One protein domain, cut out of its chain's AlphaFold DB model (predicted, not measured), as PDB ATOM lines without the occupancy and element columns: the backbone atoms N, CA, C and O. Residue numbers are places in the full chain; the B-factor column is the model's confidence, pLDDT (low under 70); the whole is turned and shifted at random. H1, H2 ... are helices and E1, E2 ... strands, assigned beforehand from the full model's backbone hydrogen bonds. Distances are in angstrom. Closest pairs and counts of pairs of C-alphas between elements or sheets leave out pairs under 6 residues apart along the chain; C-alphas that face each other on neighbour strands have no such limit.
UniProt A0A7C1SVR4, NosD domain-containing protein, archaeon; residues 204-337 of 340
ATOM      1  N   PHE A 204     140.874 116.339 149.354       84.12
ATOM      2  CA  PHE A 204     140.317 115.927 150.632       84.12
ATOM      3  C   PHE A 204     140.745 114.492 150.922       84.12
ATOM      4  O   PHE A 204     140.894 113.685 150.006       84.12
ATOM      5  N   ILE A 205     140.927 114.174 152.203       85.12
ATOM      6  CA  ILE A 205     141.226 112.824 152.677       85.12
ATOM      7  C   ILE A 205     140.257 112.433 153.791       85.12
ATOM      8  O   ILE A 205     139.965 113.226 154.688       85.12
ATOM      9  N   GLU A 206     139.771 111.198 153.741       84.12
ATOM     10  CA  GLU A 206     138.887 110.620 154.750       84.12
ATOM     11  C   GLU A 206     139.309 109.181 155.055       84.12
ATOM     12  O   GLU A 206     139.476 108.373 154.143       84.12
ATOM     13  N   ILE A 207     139.448 108.825 156.333       81.00
ATOM     14  CA  ILE A 207     139.683 107.432 156.738       81.00
ATOM     15  C   ILE A 207     138.361 106.667 156.608       81.00
ATOM     16  O   ILE A 207     137.381 106.991 157.275       81.00
ATOM     17  N   LYS A 208     138.334 105.649 155.743       81.94
ATOM     18  CA  LYS A 208     137.154 104.811 155.472       81.94
ATOM     19  C   LYS A 208     137.100 103.557 156.327       81.94
ATOM     20  O   LYS A 208     136.017 103.030 156.560       81.94
ATOM     21  N   GLY A 209     138.252 103.068 156.769       74.81
ATOM     22  CA  GLY A 209     138.332 101.879 157.597       74.81
ATOM     23  C   GLY A 209     139.675 101.774 158.291       74.81
ATOM     24  O   GLY A 209     140.692 102.235 157.781       74.81
ATOM     25  N   GLN A 210     139.655 101.145 159.455       77.62
ATOM     26  CA  GLN A 210     140.843 100.796 160.213       77.62
ATOM     27  C   GLN A 210     140.634  99.410 160.820       77.62
ATOM     28  O   GLN A 210     139.538  99.097 161.288       77.62
ATOM     29  N   SER A 211     141.665  98.574 160.811       76.19
ATOM     30  CA  SER A 211     141.652  97.290 161.511       76.19
ATOM     31  C   SER A 211     142.999  97.054 162.160       76.19
ATOM     32  O   SER A 211     144.031  97.267 161.529       76.19
ATOM     33  N   PHE A 212     142.983  96.593 163.401       75.00
ATOM     34  CA  PHE A 212     144.185  96.418 164.196       75.00
ATOM     35  C   PHE A 212     144.288  94.972 164.682       75.00
ATOM     36  O   PHE A 212     143.291  94.372 165.083       75.00
ATOM     37  N   SER A 213     145.498  94.424 164.659       75.56
ATOM     38  CA  SER A 213     145.853  93.118 165.209       75.56
ATOM     39  C   SER A 213     147.247  93.174 165.843       75.56
ATOM     40  O   SER A 213     147.945  94.177 165.727       75.56
ATOM     41  N   MET A 214     147.679  92.085 166.483       74.19
ATOM     42  CA  MET A 214     149.051  91.981 167.007       74.19
ATOM     43  C   MET A 214     150.128  91.997 165.914       74.19
ATOM     44  O   MET A 214     151.291  92.232 166.226       74.19
ATOM     45  N   GLU A 215     149.765  91.720 164.660       79.44
ATOM     46  CA  GLU A 215     150.718  91.599 163.549       79.44
ATOM     47  C   GLU A 215     150.672  92.811 162.610       79.44
ATOM     48  O   GLU A 215     151.702  93.208 162.075       79.44
ATOM     49  N   GLU A 216     149.503  93.433 162.445       83.19
ATOM     50  CA  GLU A 216     149.280  94.500 161.466       83.19
ATOM     51  C   GLU A 216     148.288  95.553 161.969       83.19
ATOM     52  O   GLU A 216     147.240  95.224 162.544       83.19
ATOM     53  N   PHE A 217     148.574  96.815 161.649       82.62
ATOM     54  CA  PHE A 217     147.626  97.920 161.696       82.62
ATOM     55  C   PHE A 217     147.312  98.411 160.281       82.62
ATOM     56  O   PHE A 217     148.131  99.043 159.620       82.62
ATOM     57  N   ASN A 218     146.101  98.125 159.820       85.94
ATOM     58  CA  ASN A 218     145.667  98.402 158.460       85.94
ATOM     59  C   ASN A 218     144.745  99.623 158.428       85.94
ATOM     60  O   ASN A 218     143.766  99.685 159.177       85.94
ATOM     61  N   ILE A 219     145.026 100.567 157.530       85.81
ATOM     62  CA  ILE A 219     144.225 101.779 157.325       85.81
ATOM     63  C   ILE A 219     143.816 101.860 155.858       85.81
ATOM     64  O   ILE A 219     144.660 101.808 154.963       85.81
ATOM     65  N   THR A 220     142.523 102.063 155.625       87.69
ATOM     66  CA  THR A 220     141.971 102.404 154.314       87.69
ATOM     67  C   THR A 220     141.498 103.848 154.336       87.69
ATOM     68  O   THR A 220     140.670 104.222 155.170       87.69
ATOM     69  N   PHE A 221     141.970 104.660 153.399       87.00
ATOM     70  CA  PHE A 221     141.584 106.063 153.266       87.00
ATOM     71  C   PHE A 221     141.172 106.397 151.831       87.00
ATOM     72  O   PHE A 221     141.555 105.727 150.877       87.00
ATOM     73  N   TYR A 222     140.329 107.413 151.695       90.12
ATOM     74  CA  TYR A 222     139.763 107.889 150.442       90.12
ATOM     75  C   TYR A 222     140.279 109.295 150.164       90.12
ATOM     76  O   TYR A 222     140.092 110.180 150.998       90.12
ATOM     77  N   ILE A 223     140.919 109.484 149.013       91.25
ATOM     78  CA  ILE A 223     141.378 110.780 148.520       91.25
ATOM     79  C   ILE A 223     140.461 111.217 147.383       91.25
ATOM     80  O   ILE A 223     140.286 110.491 146.403       91.25
ATOM     81  N   PHE A 224     139.869 112.401 147.514       89.25
ATOM     82  CA  PHE A 224     138.835 112.887 146.605       89.25
ATOM     83  C   PHE A 224     138.887 114.399 146.414       89.25
ATOM     84  O   PHE A 224     139.496 115.113 147.209       89.25
ATOM     85  N   ASN A 225     138.243 114.883 145.353       86.00
ATOM     86  CA  ASN A 225     138.099 116.310 145.074       86.00
ATOM     87  C   ASN A 225     136.810 116.901 145.672       86.00
ATOM     88  O   ASN A 225     135.977 116.195 146.234       86.00
ATOM     89  N   GLU A 226     136.591 118.201 145.505       82.50
ATOM     90  CA  GLU A 226     135.382 118.904 145.969       82.50
ATOM     91  C   GLU A 226     134.056 118.327 145.441       82.50
ATOM     92  O   GLU A 226     133.020 118.424 146.100       82.50
ATOM     93  N   SER A 227     134.090 117.651 144.289       83.06
ATOM     94  CA  SER A 227     132.942 116.953 143.701       83.06
ATOM     95  C   SER A 227     132.760 115.524 144.236       83.06
ATOM     96  O   SER A 227     131.941 114.770 143.713       83.06
ATOM     97  N   SER A 228     133.499 115.131 145.283       83.94
ATOM     98  CA  SER A 228     133.507 113.777 145.860       83.94
ATOM     99  C   SER A 228     133.998 112.675 144.912       83.94
ATOM    100  O   SER A 228     133.792 111.489 145.183       83.94
ATOM    101  N   GLN A 229     134.676 113.043 143.821       89.75
ATOM    102  CA  GLN A 229     135.282 112.093 142.895       89.75
ATOM    103  C   GLN A 229     136.645 111.644 143.424       89.75
ATOM    104  O   GLN A 229     137.492 112.475 143.750       89.75
ATOM    105  N   GLY A 230     136.851 110.328 143.485       90.56
ATOM    106  CA  GLY A 230     138.107 109.727 143.922       90.56
ATOM    107  C   GLY A 230     139.249 110.011 142.950       90.56
ATOM    108  O   GLY A 230     139.067 109.920 141.732       90.56
ATOM    109  N   ILE A 231     140.417 110.355 143.492       90.94
ATOM    110  CA  ILE A 231     141.609 110.695 142.714       90.94
ATOM    111  C   ILE A 231     142.597 109.536 142.759       90.94
ATOM    112  O   ILE A 231     143.154 109.216 143.806       90.94
ATOM    113  N   ASP A 232     142.828 108.925 141.599       87.06
ATOM    114  CA  ASP A 232     143.842 107.892 141.413       87.06
ATOM    115  C   ASP A 232     145.186 108.517 141.006       87.06
ATOM    116  O   ASP A 232     145.229 109.528 140.311       87.06
ATOM    117  N   SER A 233     146.300 107.862 141.351       83.75
ATOM    118  CA  SER A 233     147.680 108.287 141.003       83.75
ATOM    119  C   SER A 233     148.226 109.484 141.790       83.75
ATOM    120  O   SER A 233     149.059 110.248 141.304       83.75
ATOM    121  N   VAL A 234     147.786 109.619 143.035       90.19
ATOM    122  CA  VAL A 234     148.343 110.546 144.020       90.19
ATOM    123  C   VAL A 234     149.706 110.055 144.533       90.19
ATOM    124  O   VAL A 234     149.883 108.864 144.793       90.19
ATOM    125  N   THR A 235     150.660 110.971 144.698       94.25
ATOM    126  CA  THR A 235     151.915 110.727 145.421       94.25
ATOM    127  C   THR A 235     151.668 110.960 146.905       94.25
ATOM    128  O   THR A 235     151.214 112.034 147.296       94.25
ATOM    129  N   ILE A 236     151.950 109.952 147.729       94.31
ATOM    130  CA  ILE A 236     151.732 110.004 149.176       94.31
ATOM    131  C   ILE A 236     153.080 109.806 149.855       94.31
ATOM    132  O   ILE A 236     153.712 108.764 149.687       94.31
ATOM    133  N   GLN A 237     153.507 110.806 150.617       96.00
ATOM    134  CA  GLN A 237     154.563 110.657 151.608       96.00
ATOM    135  C   GLN A 237     153.903 110.462 152.966       96.00
ATOM    136  O   GLN A 237     153.101 111.299 153.366       96.00
ATOM    137  N   MET A 238     154.185 109.362 153.654       93.75
ATOM    138  CA  MET A 238     153.521 109.005 154.904       93.75
ATOM    139  C   MET A 238     154.547 108.649 155.970       93.75
ATOM    140  O   MET A 238     155.472 107.881 155.710       93.75
ATOM    141  N   TRP A 239     154.340 109.156 157.182       95.12
ATOM    142  CA  TRP A 239     155.136 108.833 158.357       95.12
ATOM    143  C   TRP A 239     154.258 108.241 159.451       95.12
ATOM    144  O   TRP A 239     153.229 108.809 159.818       95.12
ATOM    145  N   TRP A 240     154.697 107.112 159.997       92.00
ATOM    146  CA  TRP A 240     154.089 106.447 161.141       92.00
ATOM    147  C   TRP A 240     155.076 106.466 162.304       92.00
ATOM    148  O   TRP A 240     156.169 105.906 162.204       92.00
ATOM    149  N   ASN A 241     154.725 107.172 163.383       87.62
ATOM    150  CA  ASN A 241     155.608 107.387 164.534       87.62
ATOM    151  C   ASN A 241     157.006 107.925 164.139       87.62
ATOM    152  O   ASN A 241     158.039 107.474 164.634       87.62
ATOM    153  N   GLY A 242     157.044 108.844 163.168       87.88
ATOM    154  CA  GLY A 242     158.277 109.432 162.633       87.88
ATOM    155  C   GLY A 242     159.063 108.557 161.645       87.88
ATOM    156  O   GLY A 242     160.053 109.028 161.088       87.88
ATOM    157  N   SER A 243     158.635 107.316 161.387       93.25
ATOM    158  CA  SER A 243     159.246 106.438 160.379       93.25
ATOM    159  C   SER A 243     158.527 106.571 159.039       93.25
ATOM    160  O   SER A 243     157.302 106.514 158.994       93.25
ATOM    161  N   ASP A 244     159.276 106.746 157.949       95.19
ATOM    162  CA  ASP A 244     158.720 106.828 156.592       95.19
ATOM    163  C   ASP A 244     158.170 105.461 156.148       95.19
ATOM    164  O   ASP A 244     158.901 104.470 156.085       95.19
ATOM    165  N   VAL A 245     156.874 105.423 155.847       95.56
ATOM    166  CA  VAL A 245     156.111 104.245 155.404       95.56
ATOM    167  C   VAL A 245     155.473 104.465 154.027       95.56
ATOM    168  O   VAL A 245     154.597 103.708 153.610       95.56
ATOM    169  N   SER A 246     155.922 105.481 153.284       95.06
ATOM    170  CA  SER A 246     155.361 105.879 151.983       95.06
ATOM    171  C   SER A 246     155.323 104.731 150.970       95.06
ATOM    172  O   SER A 246     154.386 104.610 150.185       95.06
ATOM    173  N   SER A 247     156.324 103.844 151.000       94.31
ATOM    174  CA  SER A 247     156.410 102.688 150.100       94.31
ATOM    175  C   SER A 247     155.391 101.582 150.389       94.31
ATOM    176  O   SER A 247     155.197 100.716 149.539       94.31
ATOM    177  N   SER A 248     154.768 101.589 151.570       94.00
ATOM    178  CA  SER A 248     153.763 100.600 151.988       94.00
ATOM    179  C   SER A 248     152.337 101.008 151.604       94.00
ATOM    180  O   SER A 248     151.386 100.276 151.875       94.00
ATOM    181  N   VAL A 249     152.168 102.183 150.990       95.50
ATOM    182  CA  VAL A 249     150.865 102.684 150.555       95.50
ATOM    183  C   VAL A 249     150.503 102.093 149.192       95.50
ATOM    184  O   VAL A 249     151.201 102.272 148.193       95.50
ATOM    185  N   HIS A 250     149.365 101.412 149.137       95.38
ATOM    186  CA  HIS A 250     148.819 100.769 147.953       95.38
ATOM    187  C   HIS A 250     147.589 101.524 147.447       95.38
ATOM    188  O   HIS A 250     146.635 101.746 148.189       95.38
ATOM    189  N   ASN A 251     147.584 101.885 146.163       94.62
ATOM    190  CA  ASN A 251     146.391 102.406 145.501       94.62
ATOM    191  C   ASN A 251     145.450 101.240 145.141       94.62
ATOM    192  O   ASN A 251     145.837 100.345 144.387       94.62
ATOM    193  N   LEU A 252     144.228 101.259 145.672       92.88
ATOM    194  CA  LEU A 252     143.169 100.283 145.395       92.88
ATOM    195  C   LEU A 252     142.258 100.701 144.223       92.88
ATOM    196  O   LEU A 252     141.443  99.896 143.767       92.88
ATOM    197  N   GLY A 253     142.410 101.927 143.719       90.31
ATOM    198  CA  GLY A 253     141.638 102.508 142.626       90.31
ATOM    199  C   GLY A 253     140.415 103.295 143.097       90.31
ATOM    200  O   GLY A 253     139.943 103.149 144.227       90.31
ATOM    201  N   SER A 254     139.870 104.123 142.200       90.75
ATOM    202  CA  SER A 254     138.755 105.030 142.490       90.75
ATOM    203  C   SER A 254     139.005 105.913 143.716       90.75
ATOM    204  O   SER A 254     138.078 106.143 144.476       90.75
ATOM    205  N   GLY A 255     140.237 106.372 143.944       91.25
ATOM    206  CA  GLY A 255     140.623 107.217 145.076       91.25
ATOM    207  C   GLY A 255     140.779 106.495 146.414       91.25
ATOM    208  O   GLY A 255     141.005 107.158 147.423       91.25
ATOM    209  N   LEU A 256     140.651 105.166 146.466       93.00
ATOM    210  CA  LEU A 256     140.888 104.393 147.684       93.00
ATOM    211  C   LEU A 256     142.346 103.962 147.789       93.00
ATOM    212  O   LEU A 256     142.935 103.438 146.847       93.00
ATOM    213  N   TYR A 257     142.893 104.111 148.986       94.88
ATOM    214  CA  TYR A 257     144.261 103.767 149.325       94.88
ATOM    215  C   TYR A 257     144.288 102.925 150.592       94.88
ATOM    216  O   TYR A 257     143.440 103.076 151.472       94.88
ATOM    217  N   PHE A 258     145.270 102.040 150.670       94.19
ATOM    218  CA  PHE A 258     145.468 101.118 151.774       94.19
ATOM    219  C   PHE A 258     146.917 101.150 152.233       94.19
ATOM    220  O   PHE A 258     147.823 101.170 151.406       94.19
ATOM    221  N   VAL A 259     147.140 101.109 153.538       94.38
ATOM    222  CA  VAL A 259     148.468 100.924 154.119       94.38
ATOM    223  C   VAL A 259     148.386  99.907 155.248       94.38
ATOM    224  O   VAL A 259     147.446  99.936 156.044       94.38
ATOM    225  N   SER A 260     149.373  99.016 155.297       92.44
ATOM    226  CA  SER A 260     149.610  98.115 156.423       92.44
ATOM    227  C   SER A 260     150.843  98.596 157.178       92.44
ATOM    228  O   SER A 260     151.901  98.808 156.581       92.44
ATOM    229  N   LEU A 261     150.678  98.840 158.471       90.44
ATOM    230  CA  LEU A 261     151.670  99.421 159.365       90.44
ATOM    231  C   LEU A 261     152.023  98.426 160.468       90.44
ATOM    232  O   LEU A 261     151.190  97.614 160.876       90.44
ATOM    233  N   GLU A 262     153.236  98.540 161.003       88.00
ATOM    234  CA  GLU A 262     153.587  97.819 162.224       88.00
ATOM    235  C   GLU A 262     152.730  98.338 163.394       88.00
ATOM    236  O   GLU A 262     152.655  99.557 163.617       88.00
ATOM    237  N   PRO A 263     152.059  97.440 164.136       83.69
ATOM    238  CA  PRO A 263     151.211  97.826 165.249       83.69
ATOM    239  C   PRO A 263     152.052  98.400 166.390       83.69
ATOM    240  O   PRO A 263     153.054  97.822 166.806       83.69
ATOM    241  N   ILE A 264     151.608  99.530 166.936       82.12
ATOM    242  CA  ILE A 264     152.192 100.133 168.132       82.12
ATOM    243  C   ILE A 264     151.044 100.405 169.102       82.12
ATOM    244  O   ILE A 264     150.088 101.112 168.782       82.12
ATOM    245  N   THR A 265     151.136  99.803 170.281       76.62
ATOM    246  CA  THR A 265     150.203 100.011 171.389       76.62
ATOM    247  C   THR A 265     150.696 101.127 172.286       76.62
ATOM    248  O   THR A 265     151.903 101.260 172.487       76.62
ATOM    249  N   VAL A 266     149.769 101.864 172.881       71.06
ATOM    250  CA  VAL A 266     150.063 102.890 173.886       71.06
ATOM    251  C   VAL A 266     149.286 102.570 175.153       71.06
ATOM    252  O   VAL A 266     148.098 102.250 175.095       71.06
ATOM    253  N   ILE A 267     149.959 102.613 176.302       73.81
ATOM    254  CA  ILE A 267     149.304 102.414 177.602       73.81
ATOM    255  C   ILE A 267     148.652 103.721 178.084       73.81
ATOM    256  O   ILE A 267     149.099 104.810 177.711       73.81
ATOM    257  N   PRO A 268     147.603 103.655 178.929       62.72
ATOM    258  CA  PRO A 268     146.964 104.849 179.475       62.72
ATOM    259  C   PRO A 268     147.975 105.822 180.104       62.72
ATOM    260  O   PRO A 268     148.717 105.469 181.021       62.72
ATOM    261  N   GLY A 269     147.989 107.063 179.609       61.59
ATOM    262  CA  GLY A 269     148.899 108.124 180.055       61.59
ATOM    263  C   GLY A 269     150.115 108.371 179.154       61.59
ATOM    264  O   GLY A 269     150.813 109.359 179.377       61.59
ATOM    265  N   GLU A 270     150.354 107.535 178.140       70.69
ATOM    266  CA  GLU A 270     151.344 107.807 177.089       70.69
ATOM    267  C   GLU A 270     150.792 108.720 175.987       70.69
ATOM    268  O   GLU A 270     149.579 108.826 175.775       70.69
ATOM    269  N   ASP A 271     151.704 109.398 175.285       74.44
ATOM    270  CA  ASP A 271     151.351 110.238 174.145       74.44
ATOM    271  C   ASP A 271     150.827 109.378 172.979       74.44
ATOM    272  O   ASP A 271     151.373 108.311 172.690       74.44
ATOM    273  N   PRO A 272     149.780 109.837 172.273       74.06
ATOM    274  CA  PRO A 272     149.239 109.123 171.130       74.06
ATOM    275  C   PRO A 272     150.199 109.175 169.937       74.06
ATOM    276  O   PRO A 272     151.006 110.095 169.785       74.06
ATOM    277  N   ILE A 273     150.065 108.210 169.034       78.44
ATOM    278  CA  ILE A 273     150.983 108.021 167.916       78.44
ATOM    279  C   ILE A 273     150.560 108.889 166.745       78.44
ATOM    280  O   ILE A 273     149.415 108.841 166.297       78.44
ATOM    281  N   LEU A 274     151.490 109.681 166.227       81.25
ATOM    282  CA  LEU A 274     151.233 110.552 165.092       81.25
ATOM    283  C   LEU A 274     151.332 109.777 163.767       81.25
ATOM    284  O   LEU A 274     152.348 109.137 163.477       81.25
ATOM    285  N   LEU A 275     150.274 109.879 162.963       81.62
ATOM    286  CA  LEU A 275     150.257 109.543 161.544       81.62
ATOM    287  C   LEU A 275     150.252 110.845 160.741       81.62
ATOM    288  O   LEU A 275     149.295 111.619 160.821       81.62
ATOM    289  N   GLU A 276     151.298 111.061 159.955       84.56
ATOM    290  CA  GLU A 276     151.459 112.223 159.081       84.56
ATOM    291  C   GLU A 276     151.462 111.800 157.618       84.56
ATOM    292  O   GLU A 276     152.031 110.774 157.253       84.56
ATOM    293  N   MET A 277     150.830 112.604 156.768       87.56
ATOM    294  CA  MET A 277     150.765 112.397 155.329       87.56
ATOM    295  C   MET A 277     150.939 113.721 154.591       87.56
ATOM    296  O   MET A 277     150.241 114.685 154.890       87.56
ATOM    297  N   ASN A 278     151.798 113.738 153.575       89.69
ATOM    298  CA  ASN A 278     151.814 114.753 152.530       89.69
ATOM    299  C   ASN A 278     151.350 114.120 151.223       89.69
ATOM    300  O   ASN A 278     151.816 113.054 150.824       89.69
ATOM    301  N   ILE A 279     150.410 114.781 150.572       89.25
ATOM    302  CA  ILE A 279     149.656 114.250 149.451       89.25
ATOM    303  C   ILE A 279     149.793 115.237 148.297       89.25
ATOM    304  O   ILE A 279     149.466 116.411 148.458       89.25
ATOM    305  N   SER A 280     150.245 114.773 147.135       88.88
ATOM    306  CA  SER A 280     150.331 115.601 145.931       88.88
ATOM    307  C   SER A 280     149.790 114.869 144.706       88.88
ATOM    308  O   SER A 280     150.057 113.689 144.478       88.88
ATOM    309  N   ALA A 281     148.999 115.572 143.899       89.06
ATOM    310  CA  ALA A 281     148.448 115.060 142.651       89.06
ATOM    311  C   ALA A 281     148.548 116.135 141.566       89.06
ATOM    312  O   ALA A 281     148.437 117.328 141.838       89.06
ATOM    313  N   THR A 282     148.776 115.723 140.318       85.69
ATOM    314  CA  THR A 282     148.911 116.677 139.207       85.69
ATOM    315  C   THR A 282     147.596 117.424 138.996       85.69
ATOM    316  O   THR A 282     146.574 116.790 138.761       85.69
ATOM    317  N   GLY A 283     147.634 118.758 139.048       80.56
ATOM    318  CA  GLY A 283     146.445 119.612 138.923       80.56
ATOM    319  C   GLY A 283     145.758 119.952 140.249       80.56
ATOM    320  O   GLY A 283     144.777 120.684 140.236       80.56
ATOM    321  N   TYR A 284     146.293 119.470 141.374       82.94
ATOM    322  CA  TYR A 284     145.753 119.696 142.711       82.94
ATOM    323  C   TYR A 284     146.768 120.421 143.601       82.94
ATOM    324  O   TYR A 284     147.979 120.289 143.409       82.94
ATOM    325  N   GLU A 285     146.282 121.162 144.598       79.31
ATOM    326  CA  GLU A 285     147.140 121.719 145.651       79.31
ATOM    327  C   GLU A 285     147.674 120.594 146.557       79.31
ATOM    328  O   GLU A 285     146.951 119.648 146.887       79.31
ATOM    329  N   GLU A 286     148.942 120.686 146.971       83.56
ATOM    330  CA  GLU A 286     149.518 119.736 147.924       83.56
ATOM    331  C   GLU A 286     148.815 119.829 149.284       83.56
ATOM    332  O   GLU A 286     148.499 120.914 149.777       83.56
ATOM    333  N   LYS A 287     148.586 118.679 149.921       83.44
ATOM    334  CA  LYS A 287     147.883 118.605 151.200       83.44
ATOM    335  C   LYS A 287     148.699 117.882 152.254       83.44
ATOM    336  O   LYS A 287     149.053 116.720 152.077       83.44
ATOM    337  N   SER A 288     148.897 118.543 153.389       84.56
ATOM    338  CA  SER A 288     149.385 117.909 154.614       84.56
ATOM    339  C   SER A 288     148.211 117.511 155.509       84.56
ATOM    340  O   SER A 288     147.296 118.302 155.751       84.56
ATOM    341  N   PHE A 289     148.247 116.286 156.017       80.25
ATOM    342  CA  PHE A 289     147.289 115.726 156.961       80.25
ATOM    343  C   PHE A 289     148.042 115.093 158.130       80.25
ATOM    344  O   PHE A 289     149.010 114.368 157.927       80.25
ATOM    345  N   GLY A 290     147.573 115.338 159.350       76.88
ATOM    346  CA  GLY A 290     148.110 114.723 160.558       76.88
ATOM    347  C   GLY A 290     146.979 114.296 161.485       76.88
ATOM    348  O   GLY A 290     146.051 115.072 161.723       76.88
ATOM    349  N   THR A 291     147.051 113.077 162.013       75.75
ATOM    350  CA  THR A 291     146.116 112.583 163.031       75.75
ATOM    351  C   THR A 291     146.844 111.780 164.099       75.75
ATOM    352  O   THR A 291     147.821 111.095 163.815       75.75
ATOM    353  N   TYR A 292     146.346 111.849 165.330       75.94
ATOM    354  CA  TYR A 292     146.867 111.082 166.455       75.94
ATOM    355  C   TYR A 292     146.025 109.822 166.659       75.94
ATOM    356  O   TYR A 292     144.794 109.896 166.686       75.94
ATOM    357  N   ILE A 293     146.689 108.675 166.783       72.81
ATOM    358  CA  ILE A 293     146.087 107.350 166.910       72.81
ATOM    359  C   ILE A 293     146.575 106.715 168.213       72.81
ATOM    360  O   ILE A 293     147.771 106.647 168.483       72.81
ATOM    361  N   THR A 294     145.632 106.226 169.009       69.31
ATOM    362  CA  THR A 294     145.879 105.527 170.275       69.31
ATOM    363  C   THR A 294     145.258 104.146 170.150       69.31
ATOM    364  O   THR A 294     144.060 104.048 169.873       69.31
ATOM    365  N   VAL A 295     146.049 103.092 170.342       66.00
ATOM    366  CA  VAL A 295     145.549 101.715 170.365       66.00
ATOM    367  C   VAL A 295     145.846 101.112 171.724       66.00
ATOM    368  O   VAL A 295     147.008 100.951 172.100       66.00
ATOM    369  N   ASP A 296     144.775 100.812 172.449       65.75
ATOM    370  CA  ASP A 296     144.836 100.188 173.762       65.75
ATOM    371  C   ASP A 296     145.175  98.690 173.607       65.75
ATOM    372  O   ASP A 296     144.504  97.994 172.833       65.75
ATOM    373  N   PRO A 297     146.213  98.175 174.292       63.78
ATOM    374  CA  PRO A 297     146.575  96.763 174.229       63.78
ATOM    375  C   PRO A 297     145.444  95.808 174.651       63.78
ATOM    376  O   PRO A 297     145.356  94.702 174.106       63.78
ATOM    377  N   ASP A 298     144.542  96.233 175.542       62.12
ATOM    378  CA  ASP A 298     143.431  95.408 176.035       62.12
ATOM    379  C   ASP A 298     142.385  95.146 174.932       62.12
ATOM    380  O   ASP A 298     141.797  94.060 174.857       62.12
ATOM    381  N   VAL A 299     142.247  96.080 173.978       57.69
ATOM    382  CA  VAL A 299     141.374  95.948 172.793       57.69
ATOM    383  C   VAL A 299     141.834  94.812 171.874       57.69
ATOM    384  O   VAL A 299     141.018  94.189 171.196       57.69
ATOM    385  N   ILE A 300     143.131  94.501 171.861       56.09
ATOM    386  CA  ILE A 300     143.704  93.451 171.009       56.09
ATOM    387  C   ILE A 300     143.592  92.077 171.675       56.09
ATOM    388  O   ILE A 300     143.443  91.059 170.998       56.09
ATOM    389  N   LEU A 301     143.666  92.041 173.008       57.34
ATOM    390  CA  LEU A 301     143.615  90.813 173.803       57.34
ATOM    391  C   LEU A 301     142.181  90.311 174.044       57.34
ATOM    392  O   LEU A 301     142.002  89.186 174.512       57.34
ATOM    393  N   GLY A 302     141.170  91.103 173.670       52.78
ATOM    394  CA  GLY A 302     139.757  90.754 173.817       52.78
ATOM    395  C   GLY A 302     139.287  90.745 175.273       52.78
ATOM    396  O   GLY A 302     138.303  90.072 175.587       52.78
ATOM    397  N   ASP A 303     139.992  91.454 176.158       45.25
ATOM    398  CA  ASP A 303     139.623  91.572 177.567       45.25
ATOM    399  C   ASP A 303     138.651  92.750 177.739       45.25
ATOM    400  O   ASP A 303     139.028  93.889 177.987       45.25
ATOM    401  N   ASP A 304     137.360  92.471 177.562       46.47
ATOM    402  CA  ASP A 304     136.248  93.437 177.637       46.47
ATOM    403  C   ASP A 304     135.969  93.927 179.087       46.47
ATOM    404  O   ASP A 304     134.854  94.340 179.420       46.47
ATOM    405  N   SER A 305     136.941  93.813 180.004       42.31
ATOM    406  CA  SER A 305     136.714  93.919 181.451       42.31
ATOM    407  C   SER A 305     137.127  95.242 182.110       42.31
ATOM    408  O   SER A 305     136.916  95.406 183.315       42.31
ATOM    409  N   THR A 306     137.573  96.245 181.354       40.22
ATOM    410  CA  THR A 306     137.827  97.595 181.881       40.22
ATOM    411  C   THR A 306     137.117  98.643 181.026       40.22
ATOM    412  O   THR A 306     137.487  98.946 179.898       40.22
ATOM    413  N   GLY A 307     136.051  99.234 181.579       44.88
ATOM    414  CA  GLY A 307     135.541 100.508 181.078       44.88
ATOM    415  C   GLY A 307     136.671 101.530 181.164       44.88
ATOM    416  O   GLY A 307     136.983 101.980 182.265       44.88
ATOM    417  N   GLY A 308     137.310 101.799 180.023       42.88
ATOM    418  CA  GLY A 308     138.551 102.562 179.930       42.88
ATOM    419  C   GLY A 308     138.464 103.893 180.666       42.88
ATOM    420  O   GLY A 308     137.530 104.672 180.459       42.88
ATOM    421  N   GLU A 309     139.433 104.138 181.549       43.78
ATOM    422  CA  GLU A 309     139.600 105.435 182.194       43.78
ATOM    423  C   GLU A 309     139.812 106.519 181.123       43.78
ATOM    424  O   GLU A 309     140.564 106.343 180.162       43.78
ATOM    425  N   GLU A 310     139.109 107.644 181.265       43.38
ATOM    426  CA  GLU A 310     139.173 108.755 180.315       43.38
ATOM    427  C   GLU A 310     140.601 109.317 180.213       43.38
ATOM    428  O   GLU A 310     141.191 109.713 181.219       43.38
ATOM    429  N   ILE A 311     141.137 109.434 178.992       47.97
ATOM    430  CA  ILE A 311     142.407 110.136 178.754       47.97
ATOM    431  C   ILE A 311     142.189 111.641 179.012       47.97
ATOM    432  O   ILE A 311     141.412 112.281 178.287       47.97
ATOM    433  N   PRO A 312     142.873 112.258 179.996       39.81
ATOM    434  CA  PRO A 312     142.676 113.667 180.321       39.81
ATOM    435  C   PRO A 312     142.993 114.579 179.124       39.81
ATOM    436  O   PRO A 312     144.114 114.607 178.627       39.81
ATOM    437  N   GLY A 313     142.008 115.365 178.672       38.00
ATOM    438  CA  GLY A 313     142.167 116.351 177.587       38.00
ATOM    439  C   GLY A 313     141.511 115.982 176.250       38.00
ATOM    440  O   GLY A 313     141.422 116.838 175.361       38.00
ATOM    441  N   TYR A 314     140.974 114.767 176.131       39.81
ATOM    442  CA  TYR A 314     140.278 114.283 174.938       39.81
ATOM    443  C   TYR A 314     138.844 113.848 175.267       39.81
ATOM    444  O   TYR A 314     138.536 113.474 176.394       39.81
ATOM    445  N   SER A 315     137.935 113.940 174.293       35.25
ATOM    446  CA  SER A 315     136.573 113.397 174.407       35.25
ATOM    447  C   SER A 315     136.473 112.089 173.627       35.25
ATOM    448  O   SER A 315     136.855 112.060 172.458       35.25
ATOM    449  N   ILE A 316     135.953 111.040 174.268       41.44
ATOM    450  CA  ILE A 316     135.735 109.721 173.663       41.44
ATOM    451  C   ILE A 316     134.329 109.697 173.044       41.44
ATOM    452  O   ILE A 316     133.345 109.956 173.735       41.44
ATOM    453  N   PHE A 317     134.222 109.386 171.751       35.84
ATOM    454  CA  PHE A 317     132.942 109.124 171.085       35.84
ATOM    455  C   PHE A 317     132.881 107.667 170.628       35.84
ATOM    456  O   PHE A 317     133.689 107.243 169.807       35.84
ATOM    457  N   PHE A 318     131.884 106.929 171.118       37.06
ATOM    458  CA  PHE A 318     131.545 105.592 170.633       37.06
ATOM    459  C   PHE A 318     130.449 105.713 169.571       37.06
ATOM    460  O   PHE A 318     129.328 106.112 169.888       37.06
ATOM    461  N   ILE A 319     130.737 105.363 168.316       33.69
ATOM    462  CA  ILE A 319     129.700 105.206 167.286       33.69
ATOM    463  C   ILE A 319     129.596 103.718 166.960       33.69
ATOM    464  O   ILE A 319     130.382 103.176 166.190       33.69
ATOM    465  N   GLY A 320     128.629 103.051 167.590       26.88
ATOM    466  CA  GLY A 320     128.290 101.666 167.292       26.88
ATOM    467  C   GLY A 320     127.308 101.582 166.125       26.88
ATOM    468  O   GLY A 320     126.228 102.167 166.180       26.88
ATOM    469  N   LEU A 321     127.649 100.811 165.094       26.42
ATOM    470  CA  LEU A 321     126.695 100.346 164.088       26.42
ATOM    471  C   LEU A 321     126.791  98.825 164.000       26.42
ATOM    472  O   LEU A 321     127.727  98.260 163.445       26.42
ATOM    473  N   THR A 322     125.807  98.154 164.592       29.67
ATOM    474  CA  THR A 322     125.624  96.708 164.483       29.67
ATOM    475  C   THR A 322     124.959  96.357 163.156       29.67
ATOM    476  O   THR A 322     123.820  96.763 162.924       29.67
ATOM    477  N   ALA A 323     125.600  95.510 162.351       25.69
ATOM    478  CA  ALA A 323     124.904  94.628 161.414       25.69
ATOM    479  C   ALA A 323     125.710  93.338 161.173       25.69
ATOM    480  O   ALA A 323     126.604  93.284 160.342       25.69
ATOM    481  N   VAL A 324     125.362  92.322 161.969       29.55
ATOM    482  CA  VAL A 324     125.394  90.865 161.721       29.55
ATOM    483  C   VAL A 324     126.547  90.301 160.872       29.55
ATOM    484  O   VAL A 324     126.477  90.278 159.648       29.55
ATOM    485  N   GLY A 325     127.507  89.670 161.559       27.39
ATOM    486  CA  GLY A 325     128.406  88.667 160.977       27.39
ATOM    487  C   GLY A 325     129.887  88.939 161.225       27.39
ATOM    488  O   GLY A 325     130.584  89.328 160.302       27.39
ATOM    489  N   THR A 326     130.342  88.722 162.467       31.94
ATOM    490  CA  THR A 326     131.753  88.521 162.871       31.94
ATOM    491  C   THR A 326     132.808  89.372 162.152       31.94
ATOM    492  O   THR A 326     133.389  88.915 161.176       31.94
ATOM    493  N   ILE A 327     133.070  90.562 162.697       30.80
ATOM    494  CA  ILE A 327     134.372  91.211 162.961       30.80
ATOM    495  C   ILE A 327     134.003  92.473 163.759       30.80
ATOM    496  O   ILE A 327     133.200  93.286 163.302       30.80
ATOM    497  N   GLY A 328     134.483  92.591 164.999       26.70
ATOM    498  CA  GLY A 328     134.217  93.759 165.838       26.70
ATOM    499  C   GLY A 328     134.953  94.975 165.285       26.70
ATOM    500  O   GLY A 328     136.177  95.004 165.294       26.70
ATOM    501  N   LEU A 329     134.215  95.966 164.787       30.27
ATOM    502  CA  LEU A 329     134.751  97.279 164.432       30.27
ATOM    503  C   LEU A 329     134.402  98.252 165.557       30.27
ATOM    504  O   LEU A 329     133.262  98.707 165.663       30.27
ATOM    505  N   ILE A 330     135.386  98.543 166.406       33.75
ATOM    506  CA  ILE A 330     135.319  99.621 167.394       33.75
ATOM    507  C   ILE A 330     136.080 100.809 166.800       33.75
ATOM    508  O   ILE A 330     137.280 100.727 166.540       33.75
ATOM    509  N   TYR A 331     135.373 101.913 166.564       35.06
ATOM    510  CA  TYR A 331     135.986 103.190 166.211       35.06
ATOM    511  C   TYR A 331     136.247 103.978 167.491       35.06
ATOM    512  O   TYR A 331     135.312 104.257 168.243       35.06
ATOM    513  N   VAL A 332     137.501 104.371 167.709       35.88
ATOM    514  CA  VAL A 332     137.874 105.351 168.731       35.88
ATOM    515  C   VAL A 332     138.461 106.557 168.007       35.88
ATOM    516  O   VAL A 332     139.501 106.454 167.364       35.88
ATOM    517  N   ILE A 333     137.764 107.694 168.061       36.75
ATOM    518  CA  ILE A 333     138.229 108.970 167.503       36.75
ATOM    519  C   ILE A 333     138.447 109.932 168.669       36.75
ATOM    520  O   ILE A 333     137.500 110.263 169.384       36.75
ATOM    521  N   PHE A 334     139.680 110.414 168.837       38.72
ATOM    522  CA  PHE A 334     140.018 111.429 169.834       38.72
ATOM    523  C   PHE A 334     139.990 112.822 169.201       38.72
ATOM    524  O   PHE A 334     140.751 113.122 168.283       38.72
ATOM    525  N   LYS A 335     139.136 113.715 169.715       33.84
ATOM    526  CA  LYS A 335     139.176 115.148 169.382       33.84
ATOM    527  C   LYS A 335     139.732 115.925 170.572       33.84
ATOM    528  O   LYS A 335     139.177 115.851 171.669       33.84
ATOM    529  N   ARG A 336     140.819 116.679 170.362       32.34
ATOM    530  CA  ARG A 336     141.386 117.582 171.377       32.34
ATOM    531  C   ARG A 336     140.337 118.627 171.758       32.34
ATOM    532  O   ARG A 336     139.767 119.283 170.882       32.34
ATOM    533  N   LYS A 337     140.092 118.806 173.057       36.03
ATOM    534  CA  LYS A 337     139.215 119.874 173.551       36.03
ATOM    535  C   LYS A 337     139.872 121.219 173.218       36.03
ATOM    536  O   LYS A 337     140.937 121.528 173.750       36.03
TER     537      LYS A 337
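AT A GLANCE: This is residues 204 to 337 of the 340 residues of the protein "NosD domain-containing protein" of archaeon (UniProt A0A7C1SVR4). Two antiparallel sheets, E1 E2 E5 E4 and E3 E6 E7, lie face to face as a small sandwich, with E1 near E7 along one side and E3 near E4 and E5 along the other. Beyond one end of the sandwich come the short helix H1, a long loop and the loosely paired hairpin of E8 and E9. The printed part has 134 residues, with named elements in the order E1 E2 E3 E4 E5 E6 E7 H1 E8 E9; it is mostly strand, though under half of its residues are in named elements. It is compact, with a radius of gyration of the C-alphas of 16.0 A and spans of 50 by 35 by 31 A.

IN THESE COORDINATES: E1, residues 204 to 212, begins with C-alpha 204 at (140.317, 115.927, 150.632) and is 24.1 A long. E2, residues 217 to 224, is 23.0 A long. E3 is residues 235 to 240, E4 residues 249 to 253 and E5 residues 256 to 261. E6, residues 273 to 280, is 23.3 A long, and E7, residues 287 to 293, is 19.4 A long. H1 is residues 297 to 301. E8 is residues 314 to 318, and E9, residues 332 to 336, ends with C-alpha 336 at (141.386, 117.582, 171.377).

HOW THE PARTS SIT: The sheet E1 E2 E5 E4 is strongly twisted, and E1 and E4 are its edge strands. E1 and E2 form a hairpin, with N 206 and O 222 2.9 A apart. N 219 of E2 and O 259 of E5 are 2.9 A apart. E4 and E5 form a hairpin, with N 250 and O 258 2.8 A apart. In the sheet E3 E6 E7, N 237 of E3 and O 278 of E6 are 2.8 A apart. E6 and E7 form a hairpin, with N 277 and O 289 2.8 A apart. Between the sheets, the closest C-alphas of E1 and E7 are those of Ile 205 and Phe 289, 8.0 A apart. Those of E3 and E5 are Trp 240 and Leu 261, 7.6 A apart. H1 is not on either of these sheets, and its O i to N i+4 pair is within hydrogen-bond range. E8 and E9 form a hairpin, with N 315 and O 335 3.5 A apart. The closest C-alphas of E7 and E9 are those of Tyr 292 and Phe 334, 7.6 A apart.

THE WHOLE: The C-alphas of Gly 283 and Ser 305 are the two farthest apart, at 50.6 A. The printed part has no cut. The long links are E5 to E6, H1 to E8 and E8 to E9. The mean pLDDT of the printed part is 70.8, and residues 268 to 269 and 294 to 337 are under 70.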